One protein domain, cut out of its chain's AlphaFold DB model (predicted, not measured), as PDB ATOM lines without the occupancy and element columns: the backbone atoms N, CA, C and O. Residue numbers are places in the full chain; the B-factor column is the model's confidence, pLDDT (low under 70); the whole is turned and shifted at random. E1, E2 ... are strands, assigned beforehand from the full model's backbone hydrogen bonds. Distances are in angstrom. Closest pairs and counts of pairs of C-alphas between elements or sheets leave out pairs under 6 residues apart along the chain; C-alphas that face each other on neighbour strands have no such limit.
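What this domain is: This is residues 3 to 137 of the 137 residues of an uncharacterized protein of candidate division KSB1 bacterium (UniProt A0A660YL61). Little of the domain is regular structure: amid much loop, the three-strand sheet E7-E4-E9 is partly face to face with the strongly twisted six-strand sheet E2-E1-E3-E8-E5-E6, a loose sandwich. The printed 135 residues hold no named helix and nine strands, E1 to E9, 51 residues, all strand; both sheets are antiparallel. The whole is compact, radius of gyration of the C-alphas 14.7 A, spanning 45 by 36 by 24 A.

Where its parts are: E1, residues 3 to 6, begins at C-alpha 3 (255.534, 303.795, 307.731). E2 (13 to 17), E3 (35 to 40), E4 (47 to 56, 25.4 A), E5 (64 to 69), E6 (85 to 87), E7 (101 to 104) and E8 (112 to 115) follow. E9, 128 to 136, 26.0 A, ends at C-alpha 136 (247.545, 296.883, 320.588).

How they stand to each other: Within hydrogen-bond range are N 5 and O 15 in hairpin E1-E2, 2.9 A, and N 53 and O 131 between E4 and E9, 2.8 A. The closest C-alphas of E4 and E6, Leu 54 and Phe 87, are 6.2 A apart.

The domain as a whole: The printed part has no cut. Links E2-E3, E5-E6, E6-E7 and E8-E9 are long. Fifteen residues are under pLDDT 70, among them 121 to 125.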
ATOM      1  N   PHE A   3     254.215 303.254 307.467       90.88
ATOM      2  CA  PHE A   3     255.534 303.795 307.731       90.88
ATOM      3  C   PHE A   3     255.701 305.115 306.988       90.88
ATOM      4  O   PHE A   3     255.283 305.245 305.835       90.88
ATOM      5  N   LYS A   4     256.357 306.086 307.620       94.00
ATOM      6  CA  LYS A   4     257.022 307.168 306.882       94.00
ATOM      7  C   LYS A   4     258.508 306.880 306.876       94.00
ATOM      8  O   LYS A   4     259.056 306.578 307.936       94.00
ATOM      9  N   THR A   5     259.130 306.976 305.712       95.44
ATOM     10  CA  THR A   5     260.585 306.901 305.571       95.44
ATOM     11  C   THR A   5     261.163 308.302 305.458       95.44
ATOM     12  O   THR A   5     260.488 309.222 304.987       95.44
ATOM     13  N   TYR A   6     262.395 308.468 305.920       96.12
ATOM     14  CA  TYR A   6     263.047 309.764 306.031       96.12
ATOM     15  C   TYR A   6     264.425 309.725 305.389       96.12
ATOM     16  O   TYR A   6     265.117 308.707 305.424       96.12
ATOM     17  N   ASP A   7     264.830 310.853 304.824       96.12
ATOM     18  CA  ASP A   7     266.198 311.065 304.389       96.12
ATOM     19  C   ASP A   7     267.101 311.164 305.623       96.12
ATOM     20  O   ASP A   7     266.858 311.961 306.530       96.12
ATOM     21  N   TYR A   8     268.137 310.330 305.676       95.12
ATOM     22  CA  TYR A   8     268.979 310.198 306.866       95.12
ATOM     23  C   TYR A   8     269.852 311.434 307.141       95.12
ATOM     24  O   TYR A   8     270.385 311.564 308.243       95.12
ATOM     25  N   ILE A   9     270.004 312.341 306.170       96.12
ATOM     26  CA  ILE A   9     270.759 313.590 306.315       96.12
ATOM     27  C   ILE A   9     269.809 314.712 306.724       96.12
ATOM     28  O   ILE A   9     270.022 315.390 307.719       96.12
ATOM     29  N   THR A  10     268.748 314.926 305.958       96.62
ATOM     30  CA  THR A  10     267.901 316.118 306.091       96.62
ATOM     31  C   THR A  10     266.720 315.922 307.037       96.62
ATOM     32  O   THR A  10     266.195 316.899 307.569       96.62
ATOM     33  N   GLY A  11     266.292 314.678 307.262       95.50
ATOM     34  CA  GLY A  11     265.065 314.363 307.994       95.50
ATOM     35  C   GLY A  11     263.790 314.653 307.203       95.50
ATOM     36  O   GLY A  11     262.697 314.594 307.767       95.50
ATOM     37  N   GLU A  12     263.897 314.962 305.910       97.12
ATOM     38  CA  GLU A  12     262.737 315.113 305.036       97.12
ATOM     39  C   GLU A  12     262.048 313.766 304.807       97.12
ATOM     40  O   GLU A  12     262.692 312.720 304.740       97.12
ATOM     41  N   ILE A  13     260.719 313.781 304.681       96.12
ATOM     42  CA  ILE A  13     259.950 312.571 304.377       96.12
ATOM     43  C   ILE A  13     260.217 312.179 302.924       96.12
ATOM     44  O   ILE A  13     259.920 312.946 302.010       96.12
ATOM     45  N   LEU A  14     260.706 310.959 302.714       95.12
ATOM     46  CA  LEU A  14     260.927 310.394 301.381       95.12
ATOM     47  C   LEU A  14     259.681 309.686 300.857       95.12
ATOM     48  O   LEU A  14     259.325 309.822 299.687       95.12
ATOM     49  N   SER A  15     259.009 308.913 301.711       95.12
ATOM     50  CA  SER A  15     257.811 308.175 301.320       95.12
ATOM     51  C   SER A  15     256.893 307.868 302.496       95.12
ATOM     52  O   SER A  15     257.308 307.846 303.656       95.12
ATOM     53  N   GLN A  16     255.632 307.587 302.168       93.88
ATOM     54  CA  GLN A  16     254.669 306.949 303.057       93.88
ATOM     55  C   GLN A  16     254.256 305.611 302.433       93.88
ATOM     56  O   GLN A  16     253.850 305.578 301.274       93.88
ATOM     57  N   THR A  17     254.393 304.513 303.171       90.81
ATOM     58  CA  THR A  17     254.299 303.149 302.624       90.81
ATOM     59  C   THR A  17     253.872 302.143 303.690       90.81
ATOM     60  O   THR A  17     254.069 302.370 304.877       90.81
ATOM     61  N   GLU A  18     253.314 301.007 303.285       88.56
ATOM     62  CA  GLU A  18     253.029 299.862 304.169       88.56
ATOM     63  C   GLU A  18     254.169 298.832 304.175       88.56
ATOM     64  O   GLU A  18     254.136 297.859 304.925       88.56
ATOM     65  N   LYS A  19     255.182 299.033 303.326       85.19
ATOM     66  CA  LYS A  19     256.334 298.143 303.165       85.19
ATOM     67  C   LYS A  19     257.630 298.930 303.231       85.19
ATOM     68  O   LYS A  19     257.726 300.009 302.649       85.19
ATOM     69  N   LEU A  20     258.620 298.360 303.899       86.88
ATOM     70  CA  LEU A  20     259.974 298.890 303.976       86.88
ATOM     71  C   LEU A  20     260.901 298.052 303.098       86.88
ATOM     72  O   LEU A  20     260.744 296.835 303.032       86.88
ATOM     73  N   ASP A  21     261.850 298.713 302.445       82.88
ATOM     74  CA  ASP A  21     262.830 298.083 301.566       82.88
ATOM     75  C   ASP A  21     264.199 298.749 301.767       82.88
ATOM     76  O   ASP A  21     264.288 299.976 301.862       82.88
ATOM     77  N   PHE A  22     265.250 297.935 301.854       75.00
ATOM     78  CA  PHE A  22     266.645 298.389 301.891       75.00
ATOM     79  C   PHE A  22     267.243 298.548 300.490       75.00
ATOM     80  O   PHE A  22     268.304 299.157 300.343       75.00
ATOM     81  N   GLY A  23     266.574 298.010 299.469       77.50
ATOM     82  CA  GLY A  23     267.122 297.837 298.137       77.50
ATOM     83  C   GLY A  23     268.212 296.766 298.100       77.50
ATOM     84  O   GLY A  23     268.318 295.909 298.981       77.50
ATOM     85  N   ASP A  24     269.036 296.825 297.057       76.38
ATOM     86  CA  ASP A  24     270.121 295.870 296.855       76.38
ATOM     87  C   ASP A  24     271.259 296.093 297.863       76.38
ATOM     88  O   ASP A  24     271.807 297.194 297.994       76.38
ATOM     89  N   ILE A  25     271.656 295.019 298.545       76.19
ATOM     90  CA  ILE A  25     272.780 295.003 299.486       76.19
ATOM     91  C   ILE A  25     273.924 294.224 298.845       76.19
ATOM     92  O   ILE A  25     273.734 293.128 298.317       76.19
ATOM     93  N   PHE A  26     275.131 294.784 298.895       77.31
ATOM     94  CA  PHE A  26     276.319 294.162 298.318       77.31
ATOM     95  C   PHE A  26     277.136 293.440 299.387       77.31
ATOM     96  O   PHE A  26     277.318 293.944 300.494       77.31
ATOM     97  N   GLN A  27     277.696 292.286 299.023       80.56
ATOM     98  CA  GLN A  27     278.572 291.517 299.902       80.56
ATOM     99  C   GLN A  27     279.741 292.371 300.427       80.56
ATOM    100  O   GLN A  27     280.368 293.129 299.681       80.56
ATOM    101  N   ASN A  28     280.062 292.189 301.708       79.94
ATOM    102  CA  ASN A  28     281.112 292.864 302.466       79.94
ATOM    103  C   ASN A  28     280.970 294.386 302.503       79.94
ATOM    104  O   ASN A  28     281.952 295.103 302.703       79.94
ATOM    105  N   ARG A  29     279.754 294.896 302.303       82.19
ATOM    106  CA  ARG A  29     279.456 296.323 302.360       82.19
ATOM    107  C   ARG A  29     278.220 296.546 303.205       82.19
ATOM    108  O   ARG A  29     277.282 295.756 303.169       82.19
ATOM    109  N   HIS A  30     278.249 297.648 303.940       84.62
ATOM    110  CA  HIS A  30     277.038 298.209 304.504       84.62
ATOM    111  C   HIS A  30     276.080 298.630 303.382       84.62
ATOM    112  O   HIS A  30     276.514 298.855 302.240       84.62
ATOM    113  N   CYS A  31     274.792 298.779 303.693       83.38
ATOM    114  CA  CYS A  31     273.867 299.370 302.734       83.38
ATOM    115  C   CYS A  31     274.337 300.778 302.348       83.38
ATOM    116  O   CYS A  31     274.924 301.508 303.146       83.38
ATOM    117  N   VAL A  32     274.076 301.176 301.100       85.06
ATOM    118  CA  VAL A  32     274.533 302.479 300.583       85.06
ATOM    119  C   VAL A  32     273.927 303.636 301.379       85.06
ATOM    120  O   VAL A  32     274.572 304.666 301.561       85.06
ATOM    121  N   LYS A  33     272.685 303.467 301.843       89.06
ATOM    122  CA  LYS A  33     271.976 304.420 302.694       89.06
ATOM    123  C   LYS A  33     271.249 303.654 303.797       89.06
ATOM    124  O   LYS A  33     270.552 302.690 303.468       89.06
ATOM    125  N   PRO A  34     271.361 304.074 305.065       91.50
ATOM    126  CA  PRO A  34     270.589 303.460 306.128       91.50
ATOM    127  C   PRO A  34     269.109 303.780 305.931       91.50
ATOM    128  O   PRO A  34     268.739 304.875 305.494       91.50
ATOM    129  N   LEU A  35     268.254 302.818 306.259       93.19
ATOM    130  CA  LEU A  35     266.814 303.018 306.226       93.19
ATOM    131  C   LEU A  35     266.396 303.744 307.502       93.19
ATOM    132  O   LEU A  35     266.611 303.228 308.596       93.19
ATOM    133  N   VAL A  36     265.753 304.903 307.364       95.25
ATOM    134  CA  VAL A  36     265.206 305.657 308.498       95.25
ATOM    135  C   VAL A  36     263.698 305.702 308.387       95.25
ATOM    136  O   VAL A  36     263.167 306.128 307.361       95.25
ATOM    137  N   PHE A  37     262.986 305.282 309.430       94.00
ATOM    138  CA  PHE A  37     261.527 305.283 309.405       94.00
ATOM    139  C   PHE A  37     260.887 305.511 310.771       94.00
ATOM    140  O   PHE A  37     261.508 305.375 311.824       94.00
ATOM    141  N   LYS A  38     259.598 305.848 310.723       91.62
ATOM    142  CA  LYS A  38     258.677 305.873 311.862       91.62
ATOM    143  C   LYS A  38     257.398 305.140 311.486       91.62
ATOM    144  O   LYS A  38     256.967 305.221 310.335       91.62
ATOM    145  N   ILE A  39     256.770 304.490 312.458       88.06
ATOM    146  CA  ILE A  39     255.469 303.829 312.290       88.06
ATOM    147  C   ILE A  39     254.345 304.779 312.717       88.06
ATOM    148  O   ILE A  39     254.513 305.615 313.606       88.06
ATOM    149  N   PHE A  40     253.194 304.660 312.068       85.25
ATOM    150  CA  PHE A  40     251.977 305.395 312.377       85.25
ATOM    151  C   PHE A  40     250.772 304.451 312.302       85.25
ATOM    152  O   PHE A  40     250.673 303.616 311.396       85.25
ATOM    153  N   SER A  41     249.847 304.602 313.252       80.06
ATOM    154  CA  SER A  41     248.548 303.928 313.199       80.06
ATOM    155  C   SER A  41     247.634 304.632 312.191       80.06
ATOM    156  O   SER A  41     247.669 305.858 312.067       80.06
ATOM    157  N   ASP A  42     246.855 303.859 311.441       75.81
ATOM    158  CA  ASP A  42     245.813 304.334 310.518       75.81
ATOM    159  C   ASP A  42     244.404 304.285 311.125       75.81
ATOM    160  O   ASP A  42     243.498 304.922 310.592       75.81
ATOM    161  N   THR A  43     244.216 303.556 312.228       70.38
ATOM    162  CA  THR A  43     242.954 303.441 312.971       70.38
ATOM    163  C   THR A  43     243.069 304.065 314.365       70.38
ATOM    164  O   THR A  43     244.162 304.357 314.848       70.38
ATOM    165  N   GLU A  44     241.933 304.240 315.051       57.66
ATOM    166  CA  GLU A  44     241.876 304.729 316.444       57.66
ATOM    167  C   GLU A  44     242.553 303.792 317.466       57.66
ATOM    168  O   GLU A  44     242.650 304.121 318.645       57.66
ATOM    169  N   THR A  45     243.029 302.622 317.034       66.69
ATOM    170  CA  THR A  45     243.699 301.646 317.893       66.69
ATOM    171  C   THR A  45     245.125 302.108 318.187       66.69
ATOM    172  O   THR A  45     245.935 302.301 317.273       66.69
ATOM    173  N   SER A  46     245.446 302.287 319.469       76.25
ATOM    174  CA  SER A  46     246.790 302.646 319.906       76.25
ATOM    175  C   SER A  46     247.690 301.418 319.933       76.25
ATOM    176  O   SER A  46     247.427 300.447 320.645       76.25
ATOM    177  N   ILE A  47     248.787 301.482 319.177       78.88
ATOM    178  CA  ILE A  47     249.912 300.558 319.338       78.88
ATOM    179  C   ILE A  47     250.466 300.786 320.750       78.88
ATOM    180  O   ILE A  47     250.734 301.926 321.125       78.88
ATOM    181  N   SER A  48     250.587 299.732 321.548       80.44
ATOM    182  CA  SER A  48     251.123 299.799 322.917       80.44
ATOM    183  C   SER A  48     252.589 299.377 322.975       80.44
ATOM    184  O   SER A  48     253.344 299.814 323.841       80.44
ATOM    185  N   ASN A  49     253.010 298.540 322.030       83.19
ATOM    186  CA  ASN A  49     254.378 298.081 321.866       83.19
ATOM    187  C   ASN A  49     254.538 297.484 320.465       83.19
ATOM    188  O   ASN A  49     253.562 297.072 319.835       83.19
ATOM    189  N   PHE A  50     255.768 297.393 319.972       86.31
ATOM    190  CA  PHE A  50     256.040 296.551 318.814       86.31
ATOM    191  C   PHE A  50     257.415 295.906 318.905       86.31
ATOM    192  O   PHE A  50     258.312 296.382 319.602       86.31
ATOM    193  N   LYS A  51     257.583 294.795 318.195       87.81
ATOM    194  CA  LYS A  51     258.845 294.070 318.096       87.81
ATOM    195  C   LYS A  51     259.278 293.981 316.645       87.81
ATOM    196  O   LYS A  51     258.478 293.616 315.781       87.81
ATOM    197  N   ILE A  52     260.549 294.270 316.400       87.81
ATOM    198  CA  ILE A  52     261.199 294.046 315.110       87.81
ATOM    199  C   ILE A  52     262.021 292.769 315.206       87.81
ATOM    200  O   ILE A  52     262.830 292.607 316.121       87.81
ATOM    201  N   TYR A  53     261.836 291.884 314.240       87.06
ATOM    202  CA  TYR A  53     262.626 290.678 314.063       87.06
ATOM    203  C   TYR A  53     263.302 290.709 312.707       87.06
ATOM    204  O   TYR A  53     262.689 291.091 311.712       87.06
ATOM    205  N   LEU A  54     264.536 290.229 312.666       84.19
ATOM    206  CA  LEU A  54     265.186 289.863 311.423       84.19
ATOM    207  C   LEU A  54     264.860 288.399 311.122       84.19
ATOM    208  O   LEU A  54     265.448 287.490 311.712       84.19
ATOM    209  N   GLU A  55     263.913 288.178 310.218       83.56
ATOM    210  CA  GLU A  55     263.686 286.859 309.642       83.56
ATOM    211  C   GLU A  55     264.688 286.628 308.521       83.56
ATOM    212  O   GLU A  55     264.770 287.375 307.540       83.56
ATOM    213  N   ASN A  56     265.455 285.561 308.663       74.56
ATOM    214  CA  ASN A  56     266.552 285.301 307.769       74.56
ATOM    215  C   ASN A  56     266.472 283.907 307.169       74.56
ATOM    216  O   ASN A  56     266.707 282.909 307.847       74.56
ATOM    217  N   ASN A  57     266.236 283.876 305.861       70.62
ATOM    218  CA  ASN A  57     266.145 282.656 305.073       70.62
ATOM    219  C   ASN A  57     267.400 282.430 304.208       70.62
ATOM    220  O   ASN A  57     267.304 281.844 303.131       70.62
ATOM    221  N   GLY A  58     268.586 282.887 304.647       69.38
ATOM    222  CA  GLY A  58     269.833 282.617 303.912       69.38
ATOM    223  C   GLY A  58     271.149 283.264 304.377       69.38
ATOM    224  O   GLY A  58     272.149 283.075 303.689       69.38
ATOM    225  N   TRP A  59     271.187 284.001 305.495       71.94
ATOM    226  CA  TRP A  59     272.321 284.843 305.939       71.94
ATOM    227  C   TRP A  59     272.714 284.681 307.428       71.94
ATOM    228  O   TRP A  59     272.791 285.684 308.143       71.94
ATOM    229  N   PRO A  60     272.898 283.467 307.967       66.25
ATOM    230  CA  PRO A  60     272.964 283.237 309.415       66.25
ATOM    231  C   PRO A  60     274.097 283.976 310.154       66.25
ATOM    232  O   PRO A  60     274.008 284.095 311.373       66.25
ATOM    233  N   GLN A  61     275.135 284.464 309.457       67.25
ATOM    234  CA  GLN A  61     276.249 285.217 310.059       67.25
ATOM    235  C   GLN A  61     276.252 286.719 309.730       67.25
ATOM    236  O   GLN A  61     277.186 287.419 310.111       67.25
ATOM    237  N   SER A  62     275.241 287.225 309.020       68.81
ATOM    238  CA  SER A  62     275.169 288.646 308.665       68.81
ATOM    239  C   SER A  62     274.688 289.508 309.834       68.81
ATOM    240  O   SER A  62     273.818 289.103 310.608       68.81
ATOM    241  N   GLU A  63     275.235 290.720 309.927       70.88
ATOM    242  CA  GLU A  63     274.947 291.677 310.995       70.88
ATOM    243  C   GLU A  63     274.028 292.789 310.480       70.88
ATOM    244  O   GLU A  63     274.237 293.371 309.414       70.88
ATOM    245  N   PHE A  64     272.989 293.099 311.253       80.06
ATOM    246  CA  PHE A  64     272.007 294.123 310.901       80.06
ATOM    247  C   PHE A  64     271.965 295.160 312.009       80.06
ATOM    248  O   PHE A  64     271.405 294.895 313.069       80.06
ATOM    249  N   GLY A  65     272.618 296.296 311.776       88.31
ATOM    250  CA  GLY A  65     272.732 297.401 312.719       88.31
ATOM    251  C   GLY A  65     271.404 298.127 312.935       88.31
ATOM    252  O   GLY A  65     270.615 298.285 312.003       88.31
ATOM    253  N   TYR A  66     271.158 298.615 314.149       92.19
ATOM    254  CA  TYR A  66     270.042 299.512 314.426       92.19
ATOM    255  C   TYR A  66     270.364 300.595 315.447       92.19
ATOM    256  O   TYR A  66     271.186 300.431 316.349       92.19
ATOM    257  N   TYR A  67     269.639 301.702 315.316       93.50
ATOM    258  CA  TYR A  67     269.618 302.804 316.266       93.50
ATOM    259  C   TYR A  67     268.187 303.320 316.402       93.50
ATOM    260  O   TYR A  67     267.446 303.376 315.422       93.50
ATOM    261  N   ILE A  68     267.777 303.664 317.620       91.81
ATOM    262  CA  ILE A  68     266.413 304.105 317.922       91.81
ATOM    263  C   ILE A  68     266.506 305.376 318.758       91.81
ATOM    264  O   ILE A  68     267.230 305.409 319.753       91.81
ATOM    265  N   SER A  69     265.765 306.410 318.366       91.25
ATOM    266  CA  SER A  69     265.737 307.698 319.067       91.25
ATOM    267  C   SER A  69     264.347 308.325 318.976       91.25
ATOM    268  O   SER A  69     263.642 308.170 317.979       91.25
ATOM    269  N   SER A  70     263.917 309.025 320.025       89.00
ATOM    270  CA  SER A  70     262.650 309.774 320.014       89.00
ATOM    271  C   SER A  70     262.757 311.072 319.203       89.00
ATOM    272  O   SER A  70     261.746 311.610 318.747       89.00
ATOM    273  N   THR A  71     263.978 311.552 318.962       91.44
ATOM    274  CA  THR A  71     264.279 312.730 318.144       91.44
ATOM    275  C   THR A  71     265.014 312.337 316.871       91.44
ATOM    276  O   THR A  71     265.783 311.380 316.864       91.44
ATOM    277  N   PHE A  72     264.796 313.082 315.784       94.56
ATOM    278  CA  PHE A  72     265.566 312.864 314.563       94.56
ATOM    279  C   PHE A  72     267.014 313.309 314.767       94.56
ATOM    280  O   PHE A  72     267.266 314.409 315.262       94.56
ATOM    281  N   GLU A  73     267.951 312.478 314.327       95.94
ATOM    282  CA  GLU A  73     269.377 312.769 314.339       95.94
ATOM    283  C   GLU A  73     269.940 312.653 312.921       95.94
ATOM    284  O   GLU A  73     269.952 311.582 312.315       95.94
ATOM    285  N   SER A  74     270.394 313.790 312.398       96.44
ATOM    286  CA  SER A  74     270.942 313.923 311.049       96.44
ATOM    287  C   SER A  74     272.298 313.231 310.912       96.44
ATOM    288  O   SER A  74     273.161 313.360 311.782       96.44
ATOM    289  N   GLY A  75     272.532 312.610 309.756       94.19
ATOM    290  CA  GLY A  75     273.855 312.160 309.322       94.19
ATOM    291  C   GLY A  75     274.340 310.882 310.004       94.19
ATOM    292  O   GLY A  75     275.543 310.644 310.071       94.19
ATOM    293  N   ILE A  76     273.429 310.057 310.527       95.50
ATOM    294  CA  ILE A  76     273.776 308.701 310.965       95.50
ATOM    295  C   ILE A  76     273.926 307.837 309.712       95.50
ATOM    296  O   ILE A  76     272.933 307.367 309.167       95.50
ATOM    297  N   GLU A  77     275.161 307.685 309.238       93.50
ATOM    298  CA  GLU A  77     275.517 306.883 308.061       93.50
ATOM    299  C   GLU A  77     275.619 305.388 308.383       93.50
ATOM    300  O   GLU A  77     275.837 305.005 309.534       93.50
ATOM    301  N   SER A  78     275.509 304.536 307.362       90.31
ATOM    302  CA  SER A  78     275.745 303.097 307.495       90.31
ATOM    303  C   SER A  78     277.164 302.809 308.008       90.31
ATOM    304  O   SER A  78     278.117 303.491 307.630       90.31
ATOM    305  N   GLY A  79     277.320 301.823 308.894       88.25
ATOM    306  CA  GLY A  79     278.581 301.563 309.602       88.25
ATOM    307  C   GLY A  79     278.912 302.562 310.723       88.25
ATOM    308  O   GLY A  79     279.970 302.461 311.347       88.25
ATOM    309  N   SER A  80     278.028 303.524 311.017       92.88
ATOM    310  CA  SER A  80     278.177 304.417 312.172       92.88
ATOM    311  C   SER A  80     278.235 303.636 313.484       92.88
ATOM    312  O   SER A  80     277.491 302.682 313.698       92.88
ATOM    313  N   THR A  81     279.032 304.117 314.439       92.19
ATOM    314  CA  THR A  81     279.107 303.538 315.790       92.19
ATOM    315  C   THR A  81     277.784 303.608 316.558       92.19
ATOM    316  O   THR A  81     277.593 302.858 317.515       92.19
ATOM    317  N   LYS A  82     276.846 304.471 316.142       93.00
ATOM    318  CA  LYS A  82     275.478 304.500 316.687       93.00
ATOM    319  C   LYS A  82     274.640 303.295 316.255       93.00
ATOM    320  O   LYS A  82     273.730 302.918 316.983       93.00
ATOM    321  N   LEU A  83     274.969 302.675 315.122       90.00
ATOM    322  CA  LEU A  83     274.318 301.478 314.578       90.00
ATOM    323  C   LEU A  83     275.021 300.190 315.044       90.00
ATOM    324  O   LEU A  83     275.045 299.195 314.330       90.00
ATOM    325  N   SER A  84     275.615 300.219 316.241       83.88
ATOM    326  CA  SER A  84     276.392 299.111 316.818       83.88
ATOM    327  C   SER A  84     275.547 298.033 317.495       83.88
ATOM    328  O   SER A  84     276.074 296.993 317.886       83.88
ATOM    329  N   ASN A  85     274.241 298.259 317.669       82.38
ATOM    330  CA  ASN A  85     273.350 297.192 318.102       82.38
ATOM    331  C   ASN A  85     272.959 296.362 316.891       82.38
ATOM    332  O   ASN A  85     272.543 296.930 315.886       82.38
ATOM    333  N   HIS A  86     273.017 295.039 317.006       82.06
ATOM    334  CA  HIS A  86     272.713 294.156 315.888       82.06
ATOM    335  C   HIS A  86     271.495 293.278 316.165       82.06
ATOM    336  O   HIS A  86     271.281 292.826 317.292       82.06
ATOM    337  N   PHE A  87     270.697 293.010 315.131       80.38
ATOM    338  CA  PHE A  87     269.727 291.923 315.181       80.38
ATOM    339  C   PHE A  87     270.443 290.585 315.054       80.38
ATOM    340  O   PHE A  87     271.272 290.393 314.166       80.38
ATOM    341  N   THR A  88     270.048 289.625 315.886       77.69
ATOM    342  CA  THR A  88     270.327 288.218 315.610       77.69
ATOM    343  C   THR A  88     269.255 287.688 314.668       77.69
ATOM    344  O   THR A  88     268.061 287.738 314.964       77.69
ATOM    345  N   ALA A  89     269.698 287.169 313.530       77.56
ATOM    346  CA  ALA A  89     268.850 286.504 312.561       77.56
ATOM    347  C   ALA A  89     268.127 285.293 313.168       77.56
ATOM    348  O   ALA A  89     268.753 284.439 313.798       77.56
ATOM    349  N   VAL A  90     266.820 285.184 312.923       81.38
ATOM    350  CA  VAL A  90     266.027 283.996 313.262       81.38
ATOM    351  C   VAL A  90     265.451 283.357 311.997       81.38
ATOM    352  O   VAL A  90     264.890 284.078 311.172       81.38
ATOM    353  N   PRO A  91     265.548 282.022 311.830       77.50
ATOM    354  CA  PRO A  91     264.966 281.343 310.670       77.50
ATOM    355  C   PRO A  91     263.437 281.434 310.610       77.50
ATOM    356  O   PRO A  91     262.867 281.464 309.531       77.50
ATOM    357  N   ASP A  92     262.775 281.481 311.770       81.38
ATOM    358  CA  ASP A  92     261.320 281.604 311.871       81.38
ATOM    359  C   ASP A  92     260.964 282.686 312.901       81.38
ATOM    360  O   ASP A  92     261.003 282.484 314.123       81.38
ATOM    361  N   ALA A  93     260.714 283.898 312.404       84.19
ATOM    362  CA  ALA A  93     260.355 285.036 313.239       84.19
ATOM    363  C   ALA A  93     258.883 284.951 313.675       84.19
ATOM    364  O   ALA A  93     257.960 285.089 312.864       84.19
ATOM    365  N   SER A  94     258.684 284.803 314.984       84.06
ATOM    366  CA  SER A  94     257.390 284.777 315.665       84.06
ATOM    367  C   SER A  94     257.365 285.781 316.823       84.06
ATOM    368  O   SER A  94     258.412 286.231 317.291       84.06
ATOM    369  N   SER A  95     256.176 286.108 317.338       78.25
ATOM    370  CA  SER A  95     255.994 287.062 318.448       78.25
ATOM    371  C   SER A  95     256.673 286.645 319.765       78.25
ATOM    372  O   SER A  95     256.877 287.479 320.659       78.25
ATOM    373  N   THR A  96     257.031 285.365 319.888       80.56
ATOM    374  CA  THR A  96     257.725 284.773 321.039       80.56
ATOM    375  C   THR A  96     259.202 284.498 320.769       80.56
ATOM    376  O   THR A  96     259.899 284.044 321.678       80.56
ATOM    377  N   SER A  97     259.709 284.783 319.562       82.81
ATOM    378  CA  SER A  97     261.110 284.522 319.232       82.81
ATOM    379  C   SER A  97     262.038 285.318 320.174       82.81
ATOM    380  O   SER A  97     261.755 286.479 320.490       82.81
ATOM    381  N   PRO A  98     263.154 284.720 320.633       76.50
ATOM    382  CA  PRO A  98     263.987 285.288 321.699       76.50
ATOM    383  C   PRO A  98     264.836 286.491 321.262       76.50
ATOM    384  O   PRO A  98     265.423 287.161 322.104       76.50
ATOM    385  N   HIS A  99     264.913 286.763 319.958       79.19
ATOM    386  CA  HIS A  99     265.848 287.723 319.362       79.19
ATOM    387  C   HIS A  99     265.164 288.951 318.737       79.19
ATOM    388  O   HIS A  99     265.740 289.628 317.890       79.19
ATOM    389  N   GLY A 100     263.921 289.231 319.133       81.44
ATOM    390  CA  GLY A 100     263.214 290.440 318.711       81.44
ATOM    391  C   GLY A 100     263.655 291.656 319.508       81.44
ATOM    392  O   GLY A 100     263.789 291.585 320.729       81.44
ATOM    393  N   VAL A 101     263.809 292.790 318.833       85.62
ATOM    394  CA  VAL A 101     264.024 294.078 319.493       85.62
ATOM    395  C   VAL A 101     262.659 294.672 319.800       85.62
ATOM    396  O   VAL A 101     261.925 295.052 318.888       85.62
ATOM    397  N   SER A 102     262.306 294.716 321.086       84.94
ATOM    398  CA  SER A 102     261.097 295.404 321.538       84.94
ATOM    399  C   SER A 102     261.349 296.899 321.562       84.94
ATOM    400  O   SER A 102     262.334 297.362 322.136       84.94
ATOM    401  N   ILE A 103     260.435 297.649 320.970       80.56
ATOM    402  CA  ILE A 103     260.490 299.098 320.912       80.56
ATOM    403  C   ILE A 103     259.233 299.600 321.599       80.56
ATOM    404  O   ILE A 103     258.120 299.437 321.092       80.56
ATOM    405  N   GLY A 104     259.441 300.181 322.782       71.38
ATOM    406  CA  GLY A 104     258.368 300.782 323.558       71.38
ATOM    407  C   GLY A 104     257.642 301.807 322.699       71.38
ATOM    408  O   GLY A 104     258.270 302.701 322.131       71.38
ATOM    409  N   TRP A 105     256.328 301.646 322.575       71.81
ATOM    410  CA  TRP A 105     255.500 302.565 321.817       71.81
ATOM    411  C   TRP A 105     254.720 303.421 322.800       71.81
ATOM    412  O   TRP A 105     253.849 302.917 323.504       71.81
ATOM    413  N   ASP A 106     255.033 304.710 322.866       67.38
ATOM    414  CA  ASP A 106     254.147 305.659 323.524       67.38
ATOM    415  C   ASP A 106     253.358 306.418 322.452       67.38
ATOM    416  O   ASP A 106     253.868 306.763 321.384       67.38
ATOM    417  N   THR A 107     252.068 306.629 322.705       61.09
ATOM    418  CA  THR A 107     251.149 307.249 321.739       61.09
ATOM    419  C   THR A 107     251.479 308.715 321.450       61.09
ATOM    420  O   THR A 107     250.971 309.279 320.482       61.09
ATOM    421  N   THR A 108     252.337 309.330 322.266       61.84
ATOM    422  CA  THR A 108     252.775 310.723 322.144       61.84
ATOM    423  C   THR A 108     254.014 310.901 321.263       61.84
ATOM    424  O   THR A 108     254.190 311.969 320.678       61.84
ATOM    425  N   SER A 109     254.839 309.866 321.112       62.84
ATOM    426  CA  SER A 109     256.162 309.927 320.496       62.84
ATOM    427  C   SER A 109     256.409 308.659 319.688       62.84
ATOM    428  O   SER A 109     256.913 307.653 320.186       62.84
ATOM    429  N   SER A 110     256.113 308.703 318.387       76.69
ATOM    430  CA  SER A 110     256.673 307.687 317.494       76.69
ATOM    431  C   SER A 110     258.201 307.825 317.486       76.69
ATOM    432  O   SER A 110     258.723 308.938 317.359       76.69
ATOM    433  N   TYR A 111     258.921 306.714 317.625       89.81
ATOM    434  CA  TYR A 111     260.384 306.691 317.569       89.81
ATOM    435  C   TYR A 111     260.869 306.687 316.119       89.81
ATOM    436  O   TYR A 111     260.237 306.084 315.247       89.81
ATOM    437  N   TYR A 112     261.985 307.367 315.867       92.88
ATOM    438  CA  TYR A 112     262.784 307.184 314.661       92.88
ATOM    439  C   TYR A 112     263.640 305.934 314.816       92.88
ATOM    440  O   TYR A 112     264.258 305.715 315.861       92.88
ATOM    441  N   ILE A 113     263.657 305.119 313.770       93.06
ATOM    442  CA  ILE A 113     264.396 303.863 313.717       93.06
ATOM    443  C   ILE A 113     265.307 303.937 312.504       93.06
ATOM    444  O   ILE A 113     264.824 304.097 311.383       93.06
ATOM    445  N   TRP A 114     266.607 303.826 312.741       93.94
ATOM    446  CA  TRP A 114     267.619 303.657 311.712       93.94
ATOM    447  C   TRP A 114     267.989 302.192 311.656       93.94
ATOM    448  O   TRP A 114     268.227 301.576 312.697       93.94
ATOM    449  N   LEU A 115     268.081 301.666 310.446       91.88
ATOM    450  CA  LEU A 115     268.566 300.327 310.201       91.88
ATOM    451  C   LEU A 115     269.683 300.335 309.163       91.88
ATOM    452  O   LEU A 115     269.639 301.066 308.171       91.88
ATOM    453  N   ASP A 116     270.641 299.454 309.387       89.25
ATOM    454  CA  ASP A 116     271.772 299.167 308.519       89.25
ATOM    455  C   ASP A 116     271.962 297.652 308.427       89.25
ATOM    456  O   ASP A 116     271.458 296.873 309.236       89.25
ATOM    457  N   THR A 117     272.655 297.215 307.393       83.69
ATOM    458  CA  THR A 117     272.873 295.814 307.077       83.69
ATOM    459  C   THR A 117     274.224 295.647 306.417       83.69
ATOM    460  O   THR A 117     274.556 296.365 305.475       83.69
ATOM    461  N   GLN A 118     274.988 294.674 306.904       82.00
ATOM    462  CA  GLN A 118     276.229 294.234 306.298       82.00
ATOM    463  C   GLN A 118     276.209 292.712 306.157       82.00
ATOM    464  O   GLN A 118     276.138 291.970 307.139       82.00
ATOM    465  N   ILE A 119     276.307 292.243 304.914       77.81
ATOM    466  CA  ILE A 119     276.343 290.813 304.592       77.81
ATOM    467  C   ILE A 119     277.793 290.407 304.368       77.81
ATOM    468  O   ILE A 119     278.400 290.818 303.382       77.81
ATOM    469  N   THR A 120     278.371 289.615 305.265       74.69
ATOM    470  CA  THR A 120     279.809 289.291 305.250       74.69
ATOM    471  C   THR A 120     280.130 287.983 304.518       74.69
ATOM    472  O   THR A 120     281.197 287.837 303.922       74.69
ATOM    473  N   ASP A 121     279.201 287.031 304.482       66.69
ATOM    474  CA  ASP A 121     279.512 285.620 304.228       66.69
ATOM    475  C   ASP A 121     278.883 285.020 302.957       66.69
ATOM    476  O   ASP A 121     278.975 283.810 302.751       66.69
ATOM    477  N   GLN A 122     278.285 285.822 302.061       65.69
ATOM    478  CA  GLN A 122     277.409 285.266 301.015       65.69
ATOM    479  C   GLN A 122     277.869 285.426 299.561       65.69
ATOM    480  O   GLN A 122     278.373 286.464 299.147       65.69
ATOM    481  N   THR A 123     277.633 284.377 298.765       62.09
ATOM    482  CA  THR A 123     277.768 284.376 297.301       62.09
ATOM    483  C   THR A 123     276.395 284.152 296.655       62.09
ATOM    484  O   THR A 123     275.722 283.167 296.954       62.09
ATOM    485  N   GLY A 124     275.988 285.045 295.746       63.59
ATOM    486  CA  GLY A 124     274.714 284.962 295.015       63.59
ATOM    487  C   GLY A 124     273.648 285.963 295.479       63.59
ATOM    488  O   GLY A 124     273.939 286.902 296.210       63.59
ATOM    489  N   ASN A 125     272.410 285.773 295.006       66.31
ATOM    490  CA  ASN A 125     271.256 286.600 295.374       66.31
ATOM    491  C   ASN A 125     270.393 285.851 296.392       66.31
ATOM    492  O   ASN A 125     269.986 284.718 296.137       66.31
ATOM    493  N   THR A 126     270.059 286.489 297.508       70.69
ATOM    494  CA  THR A 126     269.049 285.997 298.456       70.69
ATOM    495  C   THR A 126     268.405 287.181 299.188       70.69
ATOM    496  O   THR A 126     268.689 288.331 298.859       70.69
ATOM    497  N   GLN A 127     267.478 286.910 300.102       73.62
ATOM    498  CA  GLN A 127     266.620 287.904 300.744       73.62
ATOM    499  C   GLN A 127     266.641 287.720 302.268       73.62
ATOM    500  O   GLN A 127     266.447 286.604 302.755       73.62
ATOM    501  N   ALA A 128     266.789 288.815 303.019       73.19
ATOM    502  CA  ALA A 128     266.307 288.888 304.397       73.19
ATOM    503  C   ALA A 128     265.076 289.764 304.471       73.19
ATOM    504  O   ALA A 128     264.930 290.738 303.733       73.19
ATOM    505  N   ASN A 129     264.221 289.416 305.422       80.44
ATOM    506  CA  ASN A 129     262.983 290.112 305.669       80.44
ATOM    507  C   ASN A 129     262.966 290.581 307.118       80.44
ATOM    508  O   ASN A 129     263.291 289.839 308.041       80.44
ATOM    509  N   PHE A 130     262.525 291.811 307.335       82.50
ATOM    510  CA  PHE A 130     262.172 292.251 308.674       82.50
ATOM    511  C   PHE A 130     260.703 291.935 308.926       82.50
ATOM    512  O   PHE A 130     259.836 292.291 308.124       82.50
ATOM    513  N   ARG A 131     260.414 291.269 310.047       86.06
ATOM    514  CA  ARG A 131     259.049 291.062 310.530       86.06
ATOM    515  C   ARG A 131     258.754 291.998 311.683       86.06
ATOM    516  O   ARG A 131     259.526 292.098 312.633       86.06
ATOM    517  N   PHE A 132     257.594 292.629 311.609       86.44
ATOM    518  CA  PHE A 132     257.104 293.541 312.628       86.44
ATOM    519  C   PHE A 132     255.882 292.922 313.299       86.44
ATOM    520  O   PHE A 132     254.928 292.543 312.621       86.44
ATOM    521  N   PHE A 133     255.918 292.814 314.623       87.25
ATOM    522  CA  PHE A 133     254.785 292.374 315.433       87.25
ATOM    523  C   PHE A 133     254.322 293.536 316.293       87.25
ATOM    524  O   PHE A 133     255.142 294.173 316.948       87.25
ATOM    525  N   PHE A 134     253.020 293.795 316.287       85.12
ATOM    526  CA  PHE A 134     252.418 294.936 316.962       85.12
ATOM    527  C   PHE A 134     251.498 294.445 318.066       85.12
ATOM    528  O   PHE A 134     250.621 293.614 317.819       85.12
ATOM    529  N   ASP A 135     251.702 294.986 319.258       83.50
ATOM    530  CA  ASP A 135     250.789 294.846 320.377       83.50
ATOM    531  C   ASP A 135     249.866 296.072 320.381       83.50
ATOM    532  O   ASP A 135     250.311 297.211 320.200       83.50
ATOM    533  N   TYR A 136     248.570 295.841 320.575       81.94
ATOM    534  CA  TYR A 136     247.545 296.883 320.588       81.94
ATOM    535  C   TYR A 136     246.932 297.009 321.985       81.94
ATOM    536  O   TYR A 136     246.965 296.063 322.777       81.94
ATOM    537  N   SER A 137     246.398 298.192 322.280       72.00
ATOM    538  CA  SER A 137     245.638 298.516 323.499       72.00
ATOM    539  C   SER A 137     244.238 298.997 323.159       72.00
ATOM    540  O   SER A 137     244.086 299.586 322.063       72.00
TER     541      SER A 137